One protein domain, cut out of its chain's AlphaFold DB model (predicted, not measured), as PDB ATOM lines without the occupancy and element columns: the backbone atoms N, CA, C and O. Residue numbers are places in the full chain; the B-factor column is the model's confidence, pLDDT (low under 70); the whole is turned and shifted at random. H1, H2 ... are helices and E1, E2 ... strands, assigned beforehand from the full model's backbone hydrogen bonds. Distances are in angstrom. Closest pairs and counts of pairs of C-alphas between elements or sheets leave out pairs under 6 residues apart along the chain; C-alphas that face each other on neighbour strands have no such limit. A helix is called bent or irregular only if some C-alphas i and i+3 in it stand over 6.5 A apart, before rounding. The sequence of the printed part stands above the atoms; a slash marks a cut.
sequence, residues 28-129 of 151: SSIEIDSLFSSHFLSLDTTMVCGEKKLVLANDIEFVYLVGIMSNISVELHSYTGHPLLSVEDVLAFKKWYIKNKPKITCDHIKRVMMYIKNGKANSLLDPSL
ATOM      1  N   SER A  28      36.210   2.146 -30.144       58.78
ATOM      2  CA  SER A  28      35.718   3.422 -29.609       58.78
ATOM      3  C   SER A  28      34.794   3.250 -28.399       58.78
ATOM      4  O   SER A  28      34.138   2.222 -28.246       58.78
ATOM      5  N   SER A  29      34.698   4.274 -27.542       58.50
ATOM      6  CA  SER A  29      33.866   4.252 -26.324       58.50
ATOM      7  C   SER A  29      32.379   3.972 -26.596       58.50
ATOM      8  O   SER A  29      31.680   3.471 -25.722       58.50
ATOM      9  N   ILE A  30      31.908   4.262 -27.817       56.78
ATOM     10  CA  ILE A  30      30.540   3.999 -28.290       56.78
ATOM     11  C   ILE A  30      30.262   2.484 -28.395       56.78
ATOM     12  O   ILE A  30      29.121   2.052 -28.269       56.78
ATOM     13  N   GLU A  31      31.295   1.655 -28.565       74.06
ATOM     14  CA  GLU A  31      31.164   0.206 -28.769       74.06
ATOM     15  C   GLU A  31      31.077  -0.596 -27.460       74.06
ATOM     16  O   GLU A  31      30.723  -1.775 -27.486       74.06
ATOM     17  N   ILE A  32      31.357   0.026 -26.307       83.81
ATOM     18  CA  ILE A  32      31.399  -0.658 -25.002       83.81
ATOM     19  C   ILE A  32      30.024  -1.224 -24.641       83.81
ATOM     20  O   ILE A  32      29.913  -2.376 -24.233       83.81
ATOM     21  N   ASP A  33      28.964  -0.444 -24.838       86.62
ATOM     22  CA  ASP A  33      27.595  -0.884 -24.558       86.62
ATOM     23  C   ASP A  33      27.189  -2.086 -25.401       86.62
ATOM     24  O   ASP A  33      26.583  -3.032 -24.891       86.62
ATOM     25  N   SER A  34      27.551  -2.059 -26.684       86.94
ATOM     26  CA  SER A  34      27.270  -3.156 -27.601       86.94
ATOM     27  C   SER A  34      28.027  -4.415 -27.190       86.94
ATOM     28  O   SER A  34      27.421  -5.482 -27.148       86.94
ATOM     29  N   LEU A  35      29.312  -4.283 -26.844       88.62
ATOM     30  CA  LEU A  35      30.159  -5.388 -26.394       88.62
ATOM     31  C   LEU A  35      29.567  -6.075 -25.155       88.62
ATOM     32  O   LEU A  35      29.352  -7.285 -25.151       88.62
ATOM     33  N   PHE A  36      29.277  -5.308 -24.101       92.06
ATOM     34  CA  PHE A  36      28.734  -5.875 -22.865       92.06
ATOM     35  C   PHE A  36      27.345  -6.475 -23.085       92.06
ATOM     36  O   PHE A  36      27.067  -7.568 -22.598       92.06
ATOM     37  N   SER A  37      26.480  -5.803 -23.850       90.81
ATOM     38  CA  SER A  37      25.118  -6.288 -24.090       90.81
ATOM     39  C   SER A  37      25.098  -7.594 -24.882       90.81
ATOM     40  O   SER A  37      24.339  -8.495 -24.526       90.81
ATOM     41  N   SER A  38      25.935  -7.739 -25.917       90.62
ATOM     42  CA  SER A  38      25.972  -8.965 -26.724       90.62
ATOM     43  C   SER A  38      26.459 -10.167 -25.921       90.62
ATOM     44  O   SER A  38      25.858 -11.237 -25.995       90.62
ATOM     45  N   HIS A  39      27.508  -9.990 -25.117       93.06
ATOM     46  CA  HIS A  39      28.034 -11.075 -24.293       93.06
ATOM     47  C   HIS A  39      27.106 -11.408 -23.119       93.06
ATOM     48  O   HIS A  39      26.883 -12.582 -22.835       93.06
ATOM     49  N   PHE A  40      26.486 -10.415 -22.473       94.56
ATOM     50  CA  PHE A  40      25.484 -10.698 -21.441       94.56
ATOM     51  C   PHE A  40      24.265 -11.431 -21.991       94.56
ATOM     52  O   PHE A  40      23.755 -12.317 -21.311       94.56
ATOM     53  N   LEU A  41      23.827 -11.108 -23.209       92.38
ATOM     54  CA  LEU A  41      22.757 -11.846 -23.870       92.38
ATOM     55  C   LEU A  41      23.166 -13.303 -24.130       92.38
ATOM     56  O   LEU A  41      22.399 -14.211 -23.822       92.38
ATOM     57  N   SER A  42      24.378 -13.532 -24.646       91.38
ATOM     58  CA  SER A  42      24.918 -14.884 -24.855       91.38
ATOM     59  C   SER A  42      24.933 -15.688 -23.549       91.38
ATOM     60  O   SER A  42      24.371 -16.784 -23.474       91.38
ATOM     61  N   LEU A  43      25.470 -15.102 -22.476       92.19
ATOM     62  CA  LEU A  43      25.487 -15.723 -21.155       92.19
ATOM     63  C   LEU A  43      24.064 -16.013 -20.655       92.19
ATOM     64  O   LEU A  43      23.776 -17.153 -20.312       92.19
ATOM     65  N   ASP A  44      23.135 -15.058 -20.696       88.94
ATOM     66  CA  ASP A  44      21.749 -15.290 -20.257       88.94
ATOM     67  C   ASP A  44      21.084 -16.467 -20.973       88.94
ATOM     68  O   ASP A  44      20.394 -17.264 -20.344       88.94
ATOM     69  N   THR A  45      21.292 -16.585 -22.288       87.81
ATOM     70  CA  THR A  45      20.666 -17.652 -23.083       87.81
ATOM     71  C   THR A  45      21.193 -19.046 -22.756       87.81
ATOM     72  O   THR A  45      20.547 -20.037 -23.093       87.81
ATOM     73  N   THR A  46      22.352 -19.138 -22.103       85.75
ATOM     74  CA  THR A  46      23.024 -20.410 -21.801       85.75
ATOM     75  C   THR A  46      22.909 -20.821 -20.334       85.75
ATOM     76  O   THR A  46      23.108 -21.995 -20.014       85.75
ATOM     77  N   MET A  47      22.565 -19.887 -19.444       88.75
ATOM     78  CA  MET A  47      22.478 -20.135 -18.005       88.75
ATOM     79  C   MET A  47      21.107 -20.673 -17.588       88.75
ATOM     80  O   MET A  47      20.068 -20.316 -18.139       88.75
ATOM     81  N   VAL A  48      21.110 -21.523 -16.561       86.94
ATOM     82  CA  VAL A  48      19.904 -22.119 -15.971       86.94
ATOM     83  C   VAL A  48      19.909 -21.839 -14.470       86.94
ATOM     84  O   VAL A  48      20.937 -21.980 -13.810       86.94
ATOM     85  N   CYS A  49      18.765 -21.416 -13.927       85.88
ATOM     86  CA  CYS A  49      18.637 -21.057 -12.515       85.88
ATOM     87  C   CYS A  49      18.991 -22.241 -11.600       85.88
ATOM     88  O   CYS A  49      18.492 -23.346 -11.798       85.88
ATOM     89  N   GLY A  50      19.812 -21.989 -10.576       85.31
ATOM     90  CA  GLY A  50      20.250 -23.010  -9.618       85.31
ATOM     91  C   GLY A  50      21.376 -23.925 -10.112       85.31
ATOM     92  O   GLY A  50      21.812 -24.796  -9.362       85.31
ATOM     93  N   GLU A  51      21.876 -23.730 -11.336       89.75
ATOM     94  CA  GLU A  51      22.977 -24.512 -11.899       89.75
ATOM     95  C   GLU A  51      24.180 -23.628 -12.236       89.75
ATOM     96  O   GLU A  51      24.034 -22.496 -12.698       89.75
ATOM     97  N   LYS A  52      25.385 -24.184 -12.064       90.94
ATOM     98  CA  LYS A  52      26.596 -23.630 -12.673       90.94
ATOM     99  C   LYS A  52      26.822 -24.269 -14.036       90.94
ATOM    100  O   LYS A  52      26.757 -25.492 -14.173       90.94
ATOM    101  N   LYS A  53      27.116 -23.449 -15.041       91.38
ATOM    102  CA  LYS A  53      27.412 -23.889 -16.404       91.38
ATOM    103  C   LYS A  53      28.803 -23.457 -16.819       91.38
ATOM    104  O   LYS A  53      29.286 -22.383 -16.465       91.38
ATOM    105  N   LEU A  54      29.428 -24.328 -17.600       88.44
ATOM    106  CA  LEU A  54      30.689 -24.044 -18.257       88.44
ATOM    107  C   LEU A  54      30.453 -22.995 -19.345       88.44
ATOM    108  O   LEU A  54      29.581 -23.165 -20.198       88.44
ATOM    109  N   VAL A  55      31.223 -21.914 -19.298       87.06
ATOM    110  CA  VAL A  55      31.092 -20.801 -20.240       87.06
ATOM    111  C   VAL A  55      31.553 -21.224 -21.634       87.06
ATOM    112  O   VAL A  55      32.577 -21.898 -21.801       87.06
ATOM    113  N   LEU A  56      30.779 -20.821 -22.646       82.12
ATOM    114  CA  LEU A  56      31.086 -21.086 -24.047       82.12
ATOM    115  C   LEU A  56      32.361 -20.360 -24.473       82.12
ATOM    116  O   LEU A  56      32.606 -19.232 -24.059       82.12
ATOM    117  N   ALA A  57      33.125 -20.988 -25.371       79.56
ATOM    118  CA  ALA A  57      34.403 -20.490 -25.884       79.56
ATOM    119  C   ALA A  57      34.405 -18.984 -26.215       79.56
ATOM    120  O   ALA A  57      35.325 -18.270 -25.825       79.56
ATOM    121  N   ASN A  58      33.356 -18.493 -26.879       82.00
ATOM    122  CA  ASN A  58      33.258 -17.100 -27.322       82.00
ATOM    123  C   ASN A  58      33.116 -16.081 -26.183       82.00
ATOM    124  O   ASN A  58      33.431 -14.913 -26.384       82.00
ATOM    125  N   ASP A  59      32.661 -16.510 -25.007       88.19
ATOM    126  CA  ASP A  59      32.415 -15.636 -23.859       88.19
ATOM    127  C   ASP A  59      33.511 -15.744 -22.791       88.19
ATOM    128  O   ASP A  59      33.521 -14.960 -21.846       88.19
ATOM    129  N   ILE A  60      34.465 -16.672 -22.930       86.62
ATOM    130  CA  ILE A  60      35.525 -16.891 -21.933       86.62
ATOM    131  C   ILE A  60      36.342 -15.614 -21.699       86.62
ATOM    132  O   ILE A  60      36.503 -15.189 -20.556       86.62
ATOM    133  N   GLU A  61      36.833 -14.978 -22.769       86.00
ATOM    134  CA  GLU A  61      37.601 -13.728 -22.665       86.00
ATOM    135  C   GLU A  61      36.781 -12.612 -22.007       86.00
ATOM    136  O   GLU A  61      37.310 -11.847 -21.202       86.00
ATOM    137  N   PHE A  62      35.481 -12.549 -22.307       91.06
ATOM    138  CA  PHE A  62      34.580 -11.557 -21.729       91.06
ATOM    139  C   PHE A  62      34.380 -11.782 -20.234       91.06
ATOM    140  O   PHE A  62      34.429 -10.830 -19.458       91.06
ATOM    141  N   VAL A  63      34.208 -13.037 -19.819       91.00
ATOM    142  CA  VAL A  63      34.061 -13.399 -18.409       91.00
ATOM    143  C   VAL A  63      35.327 -13.071 -17.621       91.00
ATOM    144  O   VAL A  63      35.234 -12.511 -16.530       91.00
ATOM    145  N   TYR A  64      36.509 -13.326 -18.185       86.19
ATOM    146  CA  TYR A  64      37.761 -12.890 -17.566       86.19
ATOM    147  C   TYR A  64      37.865 -11.366 -17.495       86.19
ATOM    148  O   TYR A  64      38.173 -10.831 -16.435       86.19
ATOM    149  N   LEU A  65      37.565 -10.657 -18.585       88.50
ATOM    150  CA  LEU A  65      37.569  -9.195 -18.616       88.50
ATOM    151  C   LEU A  65      36.690  -8.613 -17.502       88.50
ATOM    152  O   LEU A  65      37.160  -7.795 -16.711       88.50
ATOM    153  N   VAL A  66      35.427  -9.038 -17.422       90.25
ATOM    154  CA  VAL A  66      34.491  -8.503 -16.430       90.25
ATOM    155  C   VAL A  66      34.848  -8.954 -15.017       90.25
ATOM    156  O   VAL A  66      34.777  -8.130 -14.112       90.25
ATOM    157  N   GLY A  67      35.299 -10.194 -14.812       88.31
ATOM    158  CA  GLY A  67      35.756 -10.683 -13.507       88.31
ATOM    159  C   GLY A  67      36.907  -9.844 -12.952       88.31
ATOM    160  O   GLY A  67      36.829  -9.365 -11.824       88.31
ATOM    161  N   ILE A  68      37.910  -9.552 -13.785       83.62
ATOM    162  CA  ILE A  68      39.068  -8.729 -13.409       83.62
ATOM    163  C   ILE A  68      38.646  -7.287 -13.127       83.62
ATOM    164  O   ILE A  68      38.970  -6.741 -12.079       83.62
ATOM    165  N   MET A  69      37.892  -6.664 -14.038       85.38
ATOM    166  CA  MET A  69      37.481  -5.265 -13.872       85.38
ATOM    167  C   MET A  69      36.534  -5.055 -12.687       85.38
ATOM    168  O   MET A  69      36.505  -3.973 -12.100       85.38
ATOM    169  N   SER A  70      35.733  -6.067 -12.351       85.00
ATOM    170  CA  SER A  70      34.775  -6.007 -11.246       85.00
ATOM    171  C   SER A  70      35.311  -6.513  -9.917       85.00
ATOM    172  O   SER A  70      34.655  -6.302  -8.896       85.00
ATOM    173  N   ASN A  71      36.482  -7.154  -9.926       80.31
ATOM    174  CA  ASN A  71      37.006  -7.924  -8.805       80.31
ATOM    175  C   ASN A  71      36.002  -8.971  -8.281       80.31
ATOM    176  O   ASN A  71      35.913  -9.234  -7.082       80.31
ATOM    177  N   ILE A  72      35.195  -9.536  -9.180       81.25
ATOM    178  CA  ILE A  72      34.286 -10.635  -8.865       81.25
ATOM    179  C   ILE A  72      35.005 -11.923  -9.245       81.25
ATOM    180  O   ILE A  72      35.332 -12.150 -10.411       81.25
ATOM    181  N   SER A  73      35.258 -12.764  -8.244       77.81
ATOM    182  CA  SER A  73      35.911 -14.054  -8.437       77.81
ATOM    183  C   SER A  73      35.060 -14.972  -9.304       77.81
ATOM    184  O   SER A  73      33.845 -15.067  -9.137       77.81
ATOM    185  N   VAL A  74      35.727 -15.687 -10.201       78.38
ATOM    186  CA  VAL A  74      35.098 -16.641 -11.108       78.38
ATOM    187  C   VAL A  74      35.633 -18.022 -10.791       78.38
ATOM    188  O   VAL A  74      36.843 -18.243 -10.788       78.38
ATOM    189  N   GLU A  75      34.733 -18.957 -10.511       81.50
ATOM    190  CA  GLU A  75      35.122 -20.350 -10.337       81.50
ATOM    191  C   GLU A  75      35.563 -20.933 -11.683       81.50
ATOM    192  O   GLU A  75      34.950 -20.664 -12.717       81.50
ATOM    193  N   LEU A  76      36.618 -21.747 -11.680       81.31
ATOM    194  CA  LEU A  76      37.106 -22.427 -12.876       81.31
ATOM    195  C   LEU A  76      36.827 -23.921 -12.794       81.31
ATOM    196  O   LEU A  76      37.007 -24.556 -11.756       81.31
ATOM    197  N   HIS A  77      36.463 -24.504 -13.929       79.00
ATOM    198  CA  HIS A  77      36.381 -25.944 -14.071       79.00
ATOM    199  C   HIS A  77      37.781 -26.561 -13.970       79.00
ATOM    200  O   HIS A  77      38.675 -26.248 -14.760       79.00
ATOM    201  N   SER A  78      37.951 -27.475 -13.017       63.25
ATOM    202  CA  SER A  78      39.246 -28.017 -12.584       63.25
ATOM    203  C   SER A  78      40.097 -28.640 -13.696       63.25
ATOM    204  O   SER A  78      41.321 -28.611 -13.610       63.25
ATOM    205  N   TYR A  79      39.472 -29.190 -14.741       63.66
ATOM    206  CA  TYR A  79      40.182 -29.873 -15.829       63.66
ATOM    207  C   TYR A  79      40.392 -29.020 -17.079       63.66
ATOM    208  O   TYR A  79      41.352 -29.239 -17.811       63.66
ATOM    209  N   THR A  80      39.483 -28.085 -17.360       72.25
ATOM    210  CA  THR A  80      39.512 -27.306 -18.610       72.25
ATOM    211  C   THR A  80      40.002 -25.883 -18.395       72.25
ATOM    212  O   THR A  80      40.373 -25.227 -19.360       72.25
ATOM    213  N   GLY A  81      39.982 -25.380 -17.156       72.50
ATOM    214  CA  GLY A  81      40.256 -23.974 -16.858       72.50
ATOM    215  C   GLY A  81      39.192 -23.023 -17.413       72.50
ATOM    216  O   GLY A  81      39.423 -21.820 -17.483       72.50
ATOM    217  N   HIS A  82      38.040 -23.542 -17.846       80.19
ATOM    218  CA  HIS A  82      36.941 -22.704 -18.313       80.19
ATOM    219  C   HIS A  82      36.157 -22.153 -17.120       80.19
ATOM    220  O   HIS A  82      35.931 -22.896 -16.162       80.19
ATOM    221  N   PRO A  83      35.678 -20.904 -17.195       87.81
ATOM    222  CA  PRO A  83      34.775 -20.355 -16.199       87.81
ATOM    223  C   PRO A  83      33.521 -21.208 -15.981       87.81
ATOM    224  O   PRO A  83      32.916 -21.707 -16.934       87.81
ATOM    225  N   LEU A  84      33.120 -21.322 -14.719       90.19
ATOM    226  CA  LEU A  84      31.841 -21.851 -14.269       90.19
ATOM    227  C   LEU A  84      31.022 -20.693 -13.706       90.19
ATOM    228  O   LEU A  84      31.410 -20.094 -12.705       90.19
ATOM    229  N   LEU A  85      29.888 -20.397 -14.339       92.44
ATOM    230  CA  LEU A  85      28.996 -19.322 -13.913       92.44
ATOM    231  C   LEU A  85      27.608 -19.853 -13.580       92.44
ATOM    232  O   LEU A  85      27.098 -20.756 -14.237       92.44
ATOM    233  N   SER A  86      27.004 -19.256 -12.564       93.19
ATOM    234  CA  SER A  86      25.578 -19.321 -12.264       93.19
ATOM    235  C   SER A  86      24.847 -18.086 -12.804       93.19
ATOM    236  O   SER A  86      25.467 -17.096 -13.212       93.19
ATOM    237  N   VAL A  87      23.513 -18.112 -12.770       93.31
ATOM    238  CA  VAL A  87      22.688 -16.928 -13.069       93.31
ATOM    239  C   VAL A  87      23.040 -15.770 -12.126       93.31
ATOM    240  O   VAL A  87      23.104 -14.617 -12.551       93.31
ATOM    241  N   GLU A  88      23.311 -16.066 -10.857       92.88
ATOM    242  CA  GLU A  88      23.679 -15.092  -9.833       92.88
ATOM    243  C   GLU A  88      24.994 -14.378 -10.169       92.88
ATOM    244  O   GLU A  88      25.079 -13.156 -10.010       92.88
ATOM    245  N   ASP A  89      25.978 -15.106 -10.704       92.62
ATOM    246  CA  ASP A  89      27.261 -14.535 -11.129       92.62
ATOM    247  C   ASP A  89      27.068 -13.563 -12.307       92.62
ATOM    248  O   ASP A  89      27.550 -12.428 -12.279       92.62
ATOM    249  N   VAL A  90      26.276 -13.953 -13.317       94.44
ATOM    250  CA  VAL A  90      25.959 -13.078 -14.463       94.44
ATOM    251  C   VAL A  90      25.198 -11.829 -14.005       94.44
ATOM    252  O   VAL A  90      25.475 -10.716 -14.462       94.44
ATOM    253  N   LEU A  91      24.264 -11.973 -13.062       94.44
ATOM    254  CA  LEU A  91      23.554 -10.839 -12.468       94.44
ATOM    255  C   LEU A  91      24.493  -9.913 -11.685       94.44
ATOM    256  O   LEU A  91      24.312  -8.692 -11.733       94.44
ATOM    257  N   ALA A  92      25.492 -10.456 -10.987       93.31
ATOM    258  CA  ALA A  92      26.503  -9.664 -10.297       93.31
ATOM    259  C   ALA A  92      27.336  -8.838 -11.291       93.31
ATOM    260  O   ALA A  92      27.467  -7.623 -11.110       93.31
ATOM    261  N   PHE A  93      27.786  -9.446 -12.395       95.00
ATOM    262  CA  PHE A  93      28.485  -8.732 -13.467       95.00
ATOM    263  C   PHE A  93      27.643  -7.612 -14.078       95.00
ATOM    264  O   PHE A  93      28.125  -6.489 -14.237       95.00
ATOM    265  N   LYS A  94      26.366  -7.873 -14.372       95.75
ATOM    266  CA  LYS A  94      25.447  -6.860 -14.915       95.75
ATOM    267  C   LYS A  94      25.247  -5.688 -13.965       95.75
ATOM    268  O   LYS A  94      25.322  -4.534 -14.386       95.75
ATOM    269  N   LYS A  95      25.009  -5.968 -12.680       96.00
ATOM    270  CA  LYS A  95      24.855  -4.931 -11.648       96.00
ATOM    271  C   LYS A  95      26.115  -4.079 -11.534       96.00
ATOM    272  O   LYS A  95      26.015  -2.853 -11.480       96.00
ATOM    273  N   TRP A  96      27.287  -4.713 -11.533       95.50
ATOM    274  CA  TRP A  96      28.561  -4.002 -11.533       95.50
ATOM    275  C   TRP A  96      28.712  -3.120 -12.776       95.50
ATOM    276  O   TRP A  96      29.048  -1.940 -12.645       95.50
ATOM    277  N   TYR A  97      28.420  -3.659 -13.960       94.56
ATOM    278  CA  TYR A  97      28.559  -2.935 -15.217       94.56
ATOM    279  C   TYR A  97      27.652  -1.703 -15.253       94.56
ATOM    280  O   TYR A  97      28.137  -0.605 -15.497       94.56
ATOM    281  N   ILE A  98      26.368  -1.839 -14.907       93.81
ATOM    282  CA  ILE A  98      25.422  -0.709 -14.867       93.81
ATOM    283  C   ILE A  98      25.922   0.400 -13.930       93.81
ATOM    284  O   ILE A  98      25.852   1.579 -14.274       93.81
ATOM    285  N   LYS A  99      26.464   0.033 -12.762       94.31
ATOM    286  CA  LYS A  99      26.986   0.988 -11.775       94.31
ATOM    287  C   LYS A  99      28.251   1.712 -12.253       94.31
ATOM    288  O   LYS A  99      28.439   2.881 -11.925       94.31
ATOM    289  N   ASN A 100      29.127   1.024 -12.988       90.31
ATOM    290  CA  ASN A 100      30.456   1.529 -13.348       90.31
ATOM    291  C   ASN A 100      30.577   1.993 -14.801       90.31
ATOM    292  O   ASN A 100      31.575   2.622 -15.141       90.31
ATOM    293  N   LYS A 101      29.560   1.751 -15.632       88.12
ATOM    294  CA  LYS A 101      29.512   2.084 -17.061       88.12
ATOM    295  C   LYS A 101      30.100   3.458 -17.417       88.12
ATOM    296  O   LYS A 101      30.931   3.487 -18.317       88.12
ATOM    297  N   PRO A 102      29.787   4.572 -16.720       85.44
ATOM    298  CA  PRO A 102      30.342   5.887 -17.066       85.44
ATOM    299  C   PRO A 102      31.873   5.994 -16.955       85.44
ATOM    300  O   PRO A 102      32.461   6.916 -17.505       85.44
ATOM    301  N   LYS A 103      32.511   5.079 -16.216       84.81
ATOM    302  CA  LYS A 103      33.956   5.049 -15.956       84.81
ATOM    303  C   LYS A 103      34.698   4.039 -16.835       84.81
ATOM    304  O   LYS A 103      35.924   3.992 -16.821       84.81
ATOM    305  N   ILE A 104      33.980   3.194 -17.572       85.25
ATOM    306  CA  ILE A 104      34.585   2.159 -18.410       85.25
ATOM    307  C   ILE A 104      34.934   2.780 -19.762       85.25
ATOM    308  O   ILE A 104      34.069   3.306 -20.456       85.25
ATOM    309  N   THR A 105      36.209   2.710 -20.141       85.19
ATOM    310  CA  THR A 105      36.724   3.210 -21.420       85.19
ATOM    311  C   THR A 105      37.295   2.051 -22.235       85.19
ATOM    312  O   THR A 105      37.630   0.997 -21.684       85.19
ATOM    313  N   CYS A 106      37.450   2.225 -23.552       82.25
ATOM    314  CA  CYS A 106      38.116   1.200 -24.359       82.25
ATOM    315  C   CYS A 106      39.562   0.976 -23.919       82.25
ATOM    316  O   CYS A 106      40.061  -0.135 -24.060       82.25
ATOM    317  N   ASP A 107      40.230   1.992 -23.379       81.19
ATOM    318  CA  ASP A 107      41.598   1.846 -22.894       81.19
ATOM    319  C   ASP A 107      41.658   0.975 -21.637       81.19
ATOM    320  O   ASP A 107      42.540   0.121 -21.550       81.19
ATOM    321  N   HIS A 108      40.673   1.076 -20.732       83.75
ATOM    322  CA  HIS A 108      40.517   0.111 -19.634       83.75
ATOM    323  C   HIS A 108      40.402  -1.319 -20.168       83.75
ATOM    324  O   HIS A 108      41.151  -2.202 -19.750       83.75
ATOM    325  N   ILE A 109      39.522  -1.535 -21.149       85.38
ATOM    326  CA  ILE A 109      39.313  -2.856 -21.752       85.38
ATOM    327  C   ILE A 109      40.597  -3.363 -22.418       85.38
ATOM    328  O   ILE A 109      41.010  -4.493 -22.172       85.38
ATOM    329  N   LYS A 110      41.278  -2.537 -23.223       81.81
ATOM    330  CA  LYS A 110      42.531  -2.909 -23.901       81.81
ATOM    331  C   LYS A 110      43.622  -3.299 -22.910       81.81
ATOM    332  O   LYS A 110      44.295  -4.302 -23.138       81.81
ATOM    333  N   ARG A 111      43.790  -2.542 -21.818       78.88
ATOM    334  CA  ARG A 111      44.785  -2.840 -20.774       78.88
ATOM    335  C   ARG A 111      44.528  -4.203 -20.137       78.88
ATOM    336  O   ARG A 111      45.442  -5.025 -20.076       78.88
ATOM    337  N   VAL A 112      43.284  -4.484 -19.751       82.25
ATOM    338  CA  VAL A 112      42.911  -5.781 -19.164       82.25
ATOM    339  C   VAL A 112      43.048  -6.914 -20.182       82.25
ATOM    340  O   VAL A 112      43.622  -7.954 -19.873       82.25
ATOM    341  N   MET A 113      42.629  -6.710 -21.431       80.00
ATOM    342  CA  MET A 113      42.797  -7.712 -22.487       80.00
ATOM    343  C   MET A 113      44.269  -8.010 -22.791       80.00
ATOM    344  O   MET A 113      44.629  -9.162 -23.035       80.00
ATOM    345  N   MET A 114      45.142  -7.002 -22.758       77.62
ATOM    346  CA  MET A 114      46.587  -7.197 -22.892       77.62
ATOM    347  C   MET A 114      47.142  -8.003 -21.714       77.62
ATOM    348  O   MET A 114      47.952  -8.908 -21.911       77.62
ATOM    349  N   TYR A 115      46.670  -7.719 -20.500       71.56
ATOM    350  CA  TYR A 115      47.024  -8.485 -19.313       71.56
ATOM    351  C   TYR A 115      46.610  -9.964 -19.443       71.56
ATOM    352  O   TYR A 115      47.432 -10.850 -19.195       71.56
ATOM    353  N   ILE A 116      45.379 -10.237 -19.895       75.50
ATOM    354  CA  ILE A 116      44.867 -11.598 -20.125       75.50
ATOM    355  C   ILE A 116      45.745 -12.341 -21.142       75.50
ATOM    356  O   ILE A 116      46.205 -13.451 -20.871       75.50
ATOM    357  N   LYS A 117      46.046 -11.706 -22.282       73.44
ATOM    358  CA  LYS A 117      46.863 -12.292 -23.361       73.44
ATOM    359  C   LYS A 117      48.292 -12.621 -22.941       73.44
ATOM    360  O   LYS A 117      48.859 -13.592 -23.430       73.44
ATOM    361  N   ASN A 118      48.863 -11.858 -22.012       66.62
ATOM    362  CA  ASN A 118      50.211 -12.090 -21.494       66.62
ATOM    363  C   ASN A 118      50.285 -13.236 -20.462       66.62
ATOM    364  O   ASN A 118      51.298 -13.382 -19.781       66.62
ATOM    365  N   GLY A 119      49.228 -14.048 -20.320       58.69
ATOM    366  CA  GLY A 119      49.229 -15.257 -19.489       58.69
ATOM    367  C   GLY A 119      49.168 -14.996 -17.983       58.69
ATOM    368  O   GLY A 119      49.179 -15.939 -17.198       58.69
ATOM    369  N   LYS A 120      49.054 -13.730 -17.566       51.53
ATOM    370  CA  LYS A 120      48.911 -13.361 -16.153       51.53
ATOM    371  C   LYS A 120      47.484 -13.577 -15.620       51.53
ATOM    372  O   LYS A 120      47.256 -13.482 -14.421       51.53
ATOM    373  N   ALA A 121      46.515 -13.916 -16.474       48.97
ATOM    374  CA  ALA A 121      45.147 -14.229 -16.043       48.97
ATOM    375  C   ALA A 121      45.066 -15.463 -15.127       48.97
ATOM    376  O   ALA A 121      44.256 -15.481 -14.207       48.97
ATOM    377  N   ASN A 122      45.945 -16.455 -15.307       40.28
ATOM    378  CA  ASN A 122      45.955 -17.647 -14.452       40.28
ATOM    379  C   ASN A 122      46.375 -17.346 -13.000       40.28
ATOM    380  O   ASN A 122      46.052 -18.125 -12.111       40.28
ATOM    381  N   SER A 123      47.064 -16.224 -12.744       41.75
ATOM    382  CA  SER A 123      47.386 -15.755 -11.386       41.75
ATOM    383  C   SER A 123      46.325 -14.826 -10.780       41.75
ATOM    384  O   SER A 123      46.419 -14.502  -9.606       41.75
ATOM    385  N   LEU A 124      45.310 -14.397 -11.542       45.97
ATOM    386  CA  LEU A 124      44.377 -13.329 -11.143       45.97
ATOM    387  C   LEU A 124      43.135 -13.767 -10.355       45.97
ATOM    388  O   LEU A 124      42.263 -12.945 -10.091       45.97
ATOM    389  N   LEU A 125      43.047 -15.028  -9.942       48.47
ATOM    390  CA  LEU A 125      42.069 -15.424  -8.921       48.47
ATOM    391  C   LEU A 125      42.615 -15.262  -7.495       48.47
ATOM    392  O   LEU A 125      41.956 -15.676  -6.546       48.47
ATOM    393  N   ASP A 126      43.795 -14.651  -7.346       40.47
ATOM    394  CA  ASP A 126      44.353 -14.257  -6.058       40.47
ATOM    395  C   ASP A 126      43.946 -12.803  -5.721       40.47
ATOM    396  O   ASP A 126      44.370 -11.870  -6.414       40.47
ATOM    397  N   PRO A 127      43.139 -12.580  -4.666       41.72
ATOM    398  CA  PRO A 127      42.718 -11.249  -4.222       41.72
ATOM    399  C   PRO A 127      43.875 -10.303  -3.858       41.72
ATOM    400  O   PRO A 127      43.661  -9.099  -3.763       41.72
ATOM    401  N   SER A 128      45.095 -10.817  -3.652       41.69
ATOM    402  CA  SER A 128      46.277 -10.019  -3.291       41.69
ATOM    403  C   SER A 128      46.858  -9.165  -4.429       41.69
ATOM    404  O   SER A 128      47.713  -8.321  -4.182       41.69
ATOM    405  N   LEU A 129      46.395  -9.344  -5.671       41.84
ATOM    406  CA  LEU A 129      46.890  -8.609  -6.845       41.84
ATOM    407  C   LEU A 129      46.077  -7.346  -7.178       41.84
ATOM    408  O   LEU A 129      46.345  -6.694  -8.190       41.84
TER     409      LEU A 129
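What this domain is: This is residues 28 to 129 of the 151 residues of an uncharacterized protein of bioreactor metagenome (UniProt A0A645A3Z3). Two long helices, H1 and H3, lie side by side and run opposite ways; H2 crosses them steeply on one side, in the middle of the domain, and H4 packs on H2 from the side away from that pair. The short strand E1 lies near the ends where H1 finishes and H3 begins, with short paired stretches beside it, and the small helix H5 with the last residues lies beyond H4. The printed part has 102 residues with five named helices and one named strand, in the order H1, H2, E1, H3, H4, H5, and is mostly helix. It is compact, with a radius of gyration of the C-alphas of 13.1 A, and spans 34 by 28 by 23 A.

Where its parts are: H1 is residues 29 to 46, 27.3 A long, from C-alpha 29 at (33.866, 4.252, -26.324). H2 is residues 57 to 70, 20.6 A. E1 is residues 83 to 85. H3 is residues 87 to 103, 24.9 A, with a kink of 32 degrees near residue 97. H4 is residues 106 to 117, 16.1 A. H5 is residues 120 to 123, ending with C-alpha 123 at (47.386, -15.755, -11.386). Three helices are irregular: in H1, only just, C-alphas 30 and 33 are 6.8 A apart; in H2, C-alphas 58 and 61 are 7.2 A apart; in H3, C-alphas 99 and 102 are 8.0 A apart.

How they stand to each other: H2 is the hub, touching three helices. Its residues 59 to 62 touch residues 39 to 43 of H1 at a steep tilt of 62 degrees, closest at the C-alphas of Asp 59 and His 39, 6.3 A. Its residues 66 to 70 touch residues 93 to 97 of H3 at a steep tilt of 59 degrees, closest at the C-alphas of Ser 70 and Trp 96, 6.5 A. H2 touches H4 at a steep tilt of 65 degrees, closest at the C-alphas of Leu 65 and Val 112, 6.4 A. H1 touches H3 at a shallow tilt of 6 degrees, opposite ways, closest at the C-alphas of Leu 43 and Val 90, 7.2 A. H5 touches no helix; its closest C-alpha to H4 is that of Ala 121, 6.9 A from that of Tyr 115. H3 and H4 are apart. E1 pairs with no named strand, but residues 53 to 54 pair antiparallel with its residues 84 to 85, and residues 75 to 76 with 83 to 84. Every O i to N i+4 pair is within hydrogen-bond range in H4; in H1 it is 12 of 14, in H2 8 of 10, in H3 11 of 13, and H5 is too short for such a pair.

The domain as a whole: The two C-alphas farthest apart, those of Ile 30 and Tyr 79, are 37.4 A apart. The printed part has no cut. The link from H2 to E1, residues 71 to 82, is long. Mean pLDDT of the printed part is 80.6; residues 28 to 30, 78 to 79 and 118 to 129 are under 70.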